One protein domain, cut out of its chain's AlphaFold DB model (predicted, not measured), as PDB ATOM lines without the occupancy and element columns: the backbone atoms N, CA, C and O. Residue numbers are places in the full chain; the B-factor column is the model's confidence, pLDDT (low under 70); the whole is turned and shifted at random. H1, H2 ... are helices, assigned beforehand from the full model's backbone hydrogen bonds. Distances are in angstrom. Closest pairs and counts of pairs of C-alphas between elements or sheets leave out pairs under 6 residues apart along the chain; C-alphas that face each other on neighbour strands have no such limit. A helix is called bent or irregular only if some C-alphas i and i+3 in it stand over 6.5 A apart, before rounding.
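This is residues 18 to 52 and 73 to 89 of the 184 residues of an uncharacterized protein of Mesorhizobium sp. L-8-3 (UniProt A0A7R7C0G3). Three helices, H1, H2 and H3, meet in a small compact head, and the far half of the longest, H2, sticks out of it as a straight arm, residues 40 to 52. In the head, H3 crosses H1 about perpendicularly and also packs on the first part of H2. The class is all helix: 52 printed residues with three named helices, in the order H1, H2, H3, and no named strand. The whole is only just compact, close to loose, with a radius of gyration of the C-alphas of 11.7 A, and spans 40 by 20 by 15 A, the arm making the length.

Find C-alpha 18 at (-15.486, -19.335, -33.459); there H1 begins, residues 18 to 29, 16.4 A long. Past Gly 30, H2 runs from residue 31 to C-alpha 52 at (-25.815, -16.086, -11.526), 32.0 A. Take up the printed part again at Val 73: H3, residues 73 to 89, covers 24.0 A and ends at Leu 89, with C-alpha 89 at (-10.536, -25.793, -47.983). It has a kink of 27 degrees near residue 83 and is only just irregular, C-alphas 84 and 87 being 6.53 A apart.

Look first at Ala 23 and Ser 83, the closest C-alphas of H1 and H3, 3.9 A apart; these helices touch, about perpendicular at 79 degrees. H1 touches H2 with residues 22 to 26 alone, closest at C-alphas 26 and 34, 5.1 A, at a steep tilt of 52 degrees, opposite ways. H2 touches H3 with residues 31 to 39 alone, closest at C-alphas 31 and 80, 4.7 A, at a steep tilt of 48 degrees, opposite ways. The helix packing is mostly crossed, with 0 of these 3 pairs at a shallow tilt. In H1 and H2 every O i to N i+4 pair is within hydrogen-bond range; in H3, 11 of 13 are.

The C-alphas of Ala 52 and Leu 89 are the two farthest apart, 40.7 A. Without residues 40 to 52, which stand free, the body spans 24 by 17 by 15 A. The link H1 to H2 is tight; H2 to H3 is the link across the cut, where residues 53 to 72 are not printed and C-alphas 52 and 73 are 25.9 A apart. The mean pLDDT of the printed part is 94.2, and no printed residue is under 70.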
ATOM      1  N   SER A  18     -15.543 -18.082 -34.221       93.00
ATOM      2  CA  SER A  18     -15.486 -19.335 -33.459       93.00
ATOM      3  C   SER A  18     -14.924 -20.484 -34.301       93.00
ATOM      4  O   SER A  18     -13.972 -21.148 -33.891       93.00
ATOM      5  N   ARG A  19     -15.426 -20.676 -35.531       92.44
ATOM      6  CA  ARG A  19     -14.909 -21.709 -36.448       92.44
ATOM      7  C   ARG A  19     -13.418 -21.524 -36.743       92.44
ATOM      8  O   ARG A  19     -12.687 -22.511 -36.763       92.44
ATOM      9  N   SER A  20     -12.960 -20.288 -36.940       91.50
ATOM     10  CA  SER A  20     -11.550 -19.988 -37.228       91.50
ATOM     11  C   SER A  20     -10.633 -20.308 -36.045       91.50
ATOM     12  O   SER A  20      -9.589 -20.937 -36.224       91.50
ATOM     13  N   ILE A  21     -11.044 -19.946 -34.827       93.81
ATOM     14  CA  ILE A  21     -10.315 -20.268 -33.591       93.81
ATOM     15  C   ILE A  21     -10.262 -21.789 -33.389       93.81
ATOM     16  O   ILE A  21      -9.183 -22.356 -33.196       93.81
ATOM     17  N   ASN A  22     -11.402 -22.464 -33.536       94.19
ATOM     18  CA  ASN A  22     -11.522 -23.911 -33.359       94.19
ATOM     19  C   ASN A  22     -10.719 -24.693 -34.399       94.19
ATOM     20  O   ASN A  22     -10.169 -25.750 -34.096       94.19
ATOM     21  N   ALA A  23     -10.601 -24.179 -35.622       93.44
ATOM     22  CA  ALA A  23      -9.754 -24.782 -36.640       93.44
ATOM     23  C   ALA A  23      -8.269 -24.706 -36.285       93.44
ATOM     24  O   ALA A  23      -7.556 -25.695 -36.454       93.44
ATOM     25  N   ARG A  24      -7.803 -23.579 -35.730       94.06
ATOM     26  CA  ARG A  24      -6.415 -23.454 -35.258       94.06
ATOM     27  C   ARG A  24      -6.119 -24.425 -34.122       94.06
ATOM     28  O   ARG A  24      -5.101 -25.109 -34.171       94.06
ATOM     29  N   LEU A  25      -7.024 -24.540 -33.152       93.88
ATOM     30  CA  LEU A  25      -6.894 -25.517 -32.069       93.88
ATOM     31  C   LEU A  25      -6.959 -26.965 -32.597       93.88
ATOM     32  O   LEU A  25      -6.204 -27.834 -32.175       93.88
ATOM     33  N   GLY A  26      -7.802 -27.227 -33.594       95.94
ATOM     34  CA  GLY A  26      -7.879 -28.524 -34.262       95.94
ATOM     35  C   GLY A  26      -6.589 -28.945 -34.964       95.94
ATOM     36  O   GLY A  26      -6.295 -30.140 -35.006       95.94
ATOM     37  N   MET A  27      -5.813 -27.991 -35.483       94.94
ATOM     38  CA  MET A  27      -4.501 -28.266 -36.076       94.94
ATOM     39  C   MET A  27      -3.437 -28.617 -35.030       94.94
ATOM     40  O   MET A  27      -2.539 -29.388 -35.349       94.94
ATOM     41  N   SER A  28      -3.528 -28.084 -33.805       95.75
ATOM     42  CA  SER A  28      -2.522 -28.333 -32.764       95.75
ATOM     43  C   SER A  28      -2.757 -29.634 -32.001       95.75
ATOM     44  O   SER A  28      -1.814 -30.385 -31.772       95.75
ATOM     45  N   ILE A  29      -4.004 -29.922 -31.615       96.12
ATOM     46  CA  ILE A  29      -4.325 -31.060 -30.734       96.12
ATOM     47  C   ILE A  29      -5.255 -32.099 -31.373       96.12
ATOM     48  O   ILE A  29      -5.552 -33.121 -30.758       96.12
ATOM     49  N   GLY A  30      -5.703 -31.874 -32.608       95.94
ATOM     50  CA  GLY A  30      -6.630 -32.749 -33.323       95.94
ATOM     51  C   GLY A  30      -8.100 -32.342 -33.169       95.94
ATOM     52  O   GLY A  30      -8.516 -31.741 -32.180       95.94
ATOM     53  N   ALA A  31      -8.911 -32.703 -34.166       94.19
ATOM     54  CA  ALA A  31     -10.298 -32.251 -34.311       94.19
ATOM     55  C   ALA A  31     -11.224 -32.638 -33.141       94.19
ATOM     56  O   ALA A  31     -11.928 -31.782 -32.608       94.19
ATOM     57  N   LEU A  32     -11.214 -33.908 -32.719       95.50
ATOM     58  CA  LEU A  32     -12.073 -34.373 -31.621       95.50
ATOM     59  C   LEU A  32     -11.650 -33.773 -30.273       95.50
ATOM     60  O   LEU A  32     -12.504 -33.319 -29.517       95.50
ATOM     61  N   ARG A  33     -10.339 -33.693 -30.001       95.88
ATOM     62  CA  ARG A  33      -9.814 -33.081 -28.767       95.88
ATOM     63  C   ARG A  33     -10.117 -31.584 -28.712       95.88
ATOM     64  O   ARG A  33     -10.545 -31.087 -27.680       95.88
ATOM     65  N   SER A  34      -9.962 -30.872 -29.829       95.81
ATOM     66  CA  SER A  34     -10.357 -29.464 -29.935       95.81
ATOM     67  C   SER A  34     -11.852 -29.261 -29.684       95.81
ATOM     68  O   SER A  34     -12.215 -28.314 -28.989       95.81
ATOM     69  N   SER A  35     -12.709 -30.141 -30.207       96.12
ATOM     70  CA  SER A  35     -14.152 -30.067 -29.963       96.12
ATOM     71  C   SER A  35     -14.508 -30.298 -28.492       96.12
ATOM     72  O   SER A  35     -15.318 -29.547 -27.948       96.12
ATOM     73  N   PHE A  36     -13.856 -31.269 -27.840       96.88
ATOM     74  CA  PHE A  36     -14.009 -31.525 -26.407       96.88
ATOM     75  C   PHE A  36     -13.695 -30.278 -25.576       96.88
ATOM     76  O   PHE A  36     -14.538 -29.839 -24.799       96.88
ATOM     77  N   TRP A  37     -12.534 -29.650 -25.792       96.44
ATOM     78  CA  TRP A  37     -12.153 -28.437 -25.058       96.44
ATOM     79  C   TRP A  37     -13.081 -27.251 -25.338       96.44
ATOM     80  O   TRP A  37     -13.411 -26.509 -24.417       96.44
ATOM     81  N   ASN A  38     -13.557 -27.096 -26.578       95.12
ATOM     82  CA  ASN A  38     -14.535 -26.058 -26.914       95.12
ATOM     83  C   ASN A  38     -15.873 -26.273 -26.181       95.12
ATOM     84  O   ASN A  38     -16.445 -25.322 -25.655       95.12
ATOM     85  N   HIS A  39     -16.362 -27.515 -26.118       95.69
ATOM     86  CA  HIS A  39     -17.598 -27.834 -25.397       95.69
ATOM     87  C   HIS A  39     -17.428 -27.713 -23.886       95.69
ATOM     88  O   HIS A  39     -18.331 -27.214 -23.224       95.69
ATOM     89  N   LEU A  40     -16.267 -28.091 -23.345       96.94
ATOM     90  CA  LEU A  40     -15.965 -27.921 -21.927       96.94
ATOM     91  C   LEU A  40     -15.928 -26.438 -21.533       96.94
ATOM     92  O   LEU A  40     -16.537 -26.059 -20.537       96.94
ATOM     93  N   GLY A  41     -15.283 -25.584 -22.334       96.06
ATOM     94  CA  GLY A  41     -15.282 -24.134 -22.104       96.06
ATOM     95  C   GLY A  41     -16.688 -23.528 -22.169       96.06
ATOM     96  O   GLY A  41     -17.057 -22.732 -21.308       96.06
ATOM     97  N   GLY A  42     -17.497 -23.956 -23.145       95.50
ATOM     98  CA  GLY A  42     -18.904 -23.560 -23.248       95.50
ATOM     99  C   GLY A  42     -19.742 -24.016 -22.052       95.50
ATOM    100  O   GLY A  42     -20.528 -23.231 -21.530       95.50
ATOM    101  N   LEU A  43     -19.535 -25.248 -21.576       96.00
ATOM    102  CA  LEU A  43     -20.199 -25.785 -20.388       96.00
ATOM    103  C   LEU A  43     -19.856 -24.963 -19.142       96.00
ATOM    104  O   LEU A  43     -20.759 -24.584 -18.408       96.00
ATOM    105  N   ILE A  44     -18.577 -24.644 -18.921       97.06
ATOM    106  CA  ILE A  44     -18.144 -23.827 -17.776       97.06
ATOM    107  C   ILE A  44     -18.802 -22.444 -17.822       97.06
ATOM    108  O   ILE A  44     -19.372 -22.006 -16.823       97.06
ATOM    109  N   LEU A  45     -18.771 -21.777 -18.982       96.56
ATOM    110  CA  LEU A  45     -19.402 -20.469 -19.160       96.56
ATOM    111  C   LEU A  45     -20.907 -20.521 -18.863       96.56
ATOM    112  O   LEU A  45     -21.411 -19.687 -18.113       96.56
ATOM    113  N   LEU A  46     -21.616 -21.503 -19.430       94.88
ATOM    114  CA  LEU A  46     -23.054 -21.673 -19.217       94.88
ATOM    115  C   LEU A  46     -23.379 -21.953 -17.749       94.88
ATOM    116  O   LEU A  46     -24.306 -21.350 -17.220       94.88
ATOM    117  N   THR A  47     -22.600 -22.797 -17.072       94.12
ATOM    118  CA  THR A  47     -22.778 -23.073 -15.641       94.12
ATOM    119  C   THR A  47     -22.640 -21.801 -14.810       94.12
ATOM    120  O   THR A  47     -23.527 -21.510 -14.015       94.12
ATOM    121  N   VAL A  48     -21.590 -20.999 -15.029       95.94
ATOM    122  CA  VAL A  48     -21.392 -19.732 -14.298       95.94
ATOM    123  C   VAL A  48     -22.566 -18.777 -14.528       95.94
ATOM    124  O   VAL A  48     -23.131 -18.246 -13.570       95.94
ATOM    125  N   LEU A  49     -22.982 -18.600 -15.783       96.06
ATOM    126  CA  LEU A  49     -24.105 -17.725 -16.124       96.06
ATOM    127  C   LEU A  49     -25.420 -18.194 -15.489       96.06
ATOM    128  O   LEU A  49     -26.150 -17.371 -14.944       96.06
ATOM    129  N   LEU A  50     -25.709 -19.498 -15.507       94.38
ATOM    130  CA  LEU A  50     -26.918 -20.054 -14.893       94.38
ATOM    131  C   LEU A  50     -26.889 -19.951 -13.369       94.38
ATOM    132  O   LEU A  50     -27.906 -19.641 -12.765       94.38
ATOM    133  N   THR A  51     -25.733 -20.136 -12.730       92.69
ATOM    134  CA  THR A  51     -25.635 -19.921 -11.279       92.69
ATOM    135  C   THR A  51     -25.890 -18.465 -10.887       92.69
ATOM    136  O   THR A  51     -26.461 -18.220  -9.830       92.69
ATOM    137  N   ALA A  52     -25.539 -17.504 -11.748       94.06
ATOM    138  CA  ALA A  52     -25.815 -16.086 -11.526       94.06
ATOM    139  C   ALA A  52     -27.265 -15.687 -11.865       94.06
ATOM    140  O   ALA A  52     -27.828 -14.815 -11.209       94.06
ATOM    141  N   VAL A  73     -24.620 -33.382 -29.066       93.56
ATOM    142  CA  VAL A  73     -23.829 -34.332 -29.867       93.56
ATOM    143  C   VAL A  73     -23.584 -33.781 -31.272       93.56
ATOM    144  O   VAL A  73     -22.451 -33.799 -31.761       93.56
ATOM    145  N   LEU A  74     -24.625 -33.234 -31.910       94.00
ATOM    146  CA  LEU A  74     -24.514 -32.591 -33.221       94.00
ATOM    147  C   LEU A  74     -23.580 -31.375 -33.176       94.00
ATOM    148  O   LEU A  74     -22.776 -31.198 -34.089       94.00
ATOM    149  N   GLY A  75     -23.623 -30.581 -32.101       93.94
ATOM    150  CA  GLY A  75     -22.708 -29.462 -31.863       93.94
ATOM    151  C   GLY A  75     -21.246 -29.907 -31.756       93.94
ATOM    152  O   GLY A  75     -20.371 -29.348 -32.426       93.94
ATOM    153  N   ALA A  76     -20.979 -30.968 -30.990       95.00
ATOM    154  CA  ALA A  76     -19.643 -31.547 -30.848       95.00
ATOM    155  C   ALA A  76     -19.091 -32.060 -32.179       95.00
ATOM    156  O   ALA A  76     -17.943 -31.766 -32.537       95.00
ATOM    157  N   LEU A  77     -19.918 -32.771 -32.944       95.56
ATOM    158  CA  LEU A  77     -19.537 -33.269 -34.257       95.56
ATOM    159  C   LEU A  77     -19.313 -32.119 -35.247       95.56
ATOM    160  O   LEU A  77     -18.320 -32.114 -35.973       95.56
ATOM    161  N   PHE A  78     -20.179 -31.107 -35.231       94.00
ATOM    162  CA  PHE A  78     -20.061 -29.913 -36.064       94.00
ATOM    163  C   PHE A  78     -18.732 -29.185 -35.837       94.00
ATOM    164  O   PHE A  78     -18.037 -28.859 -36.802       94.00
ATOM    165  N   VAL A  79     -18.337 -28.960 -34.578       95.00
ATOM    166  CA  VAL A  79     -17.049 -28.321 -34.265       95.00
ATOM    167  C   VAL A  79     -15.886 -29.194 -34.740       95.00
ATOM    168  O   VAL A  79     -14.990 -28.686 -35.410       95.00
ATOM    169  N   ALA A  80     -15.923 -30.506 -34.486       95.38
ATOM    170  CA  ALA A  80     -14.862 -31.419 -34.910       95.38
ATOM    171  C   ALA A  80     -14.695 -31.461 -36.441       95.38
ATOM    172  O   ALA A  80     -13.576 -31.348 -36.950       95.38
ATOM    173  N   ILE A  81     -15.797 -31.584 -37.190       94.56
ATOM    174  CA  ILE A  81     -15.778 -31.584 -38.658       94.56
ATOM    175  C   ILE A  81     -15.206 -30.261 -39.166       94.56
ATOM    176  O   ILE A  81     -14.280 -30.269 -39.979       94.56
ATOM    177  N   ASN A  82     -15.679 -29.127 -38.645       93.38
ATOM    178  CA  ASN A  82     -15.196 -27.810 -39.058       93.38
ATOM    179  C   ASN A  82     -13.706 -27.627 -38.781       93.38
ATOM    180  O   ASN A  82     -12.980 -27.168 -39.661       93.38
ATOM    181  N   SER A  83     -13.219 -28.064 -37.620       93.94
ATOM    182  CA  SER A  83     -11.796 -28.007 -37.285       93.94
ATOM    183  C   SER A  83     -10.919 -28.843 -38.223       93.94
ATOM    184  O   SER A  83      -9.736 -28.556 -38.387       93.94
ATOM    185  N   ARG A  84     -11.489 -29.864 -38.879       93.06
ATOM    186  CA  ARG A  84     -10.811 -30.660 -39.913       93.06
ATOM    187  C   ARG A  84     -10.908 -30.015 -41.300       93.06
ATOM    188  O   ARG A  84      -9.946 -30.071 -42.063       93.06
ATOM    189  N   VAL A  85     -12.073 -29.492 -41.665       91.50
ATOM    190  CA  VAL A  85     -12.383 -29.044 -43.032       91.50
ATOM    191  C   VAL A  85     -11.834 -27.641 -43.304       91.50
ATOM    192  O   VAL A  85     -11.228 -27.424 -44.356       91.50
ATOM    193  N   LEU A  86     -11.966 -26.723 -42.339       92.12
ATOM    194  CA  LEU A  86     -11.613 -25.308 -42.494       92.12
ATOM    195  C   LEU A  86     -10.141 -25.092 -42.898       92.12
ATOM    196  O   LEU A  86      -9.910 -24.346 -43.851       92.12
ATOM    197  N   PRO A  87      -9.141 -25.768 -42.285       87.06
ATOM    198  CA  PRO A  87      -7.743 -25.606 -42.691       87.06
ATOM    199  C   PRO A  87      -7.428 -26.140 -44.094       87.06
ATOM    200  O   PRO A  87      -6.442 -25.726 -44.692       87.06
ATOM    201  N   ARG A  88      -8.233 -27.077 -44.619       87.50
ATOM    202  CA  ARG A  88      -7.969 -27.733 -45.913       87.50
ATOM    203  C   ARG A  88      -8.594 -27.007 -47.094       87.50
ATOM    204  O   ARG A  88      -8.000 -26.973 -48.164       87.50
ATOM    205  N   LEU A  89      -9.801 -26.481 -46.917       83.75
ATOM    206  CA  LEU A  89     -10.536 -25.793 -47.983       83.75
ATOM    207  C   LEU A  89     -10.370 -24.269 -47.926       83.75
ATOM    208  O   LEU A  89     -10.772 -23.579 -48.857       83.75
TER     209      LEU A  89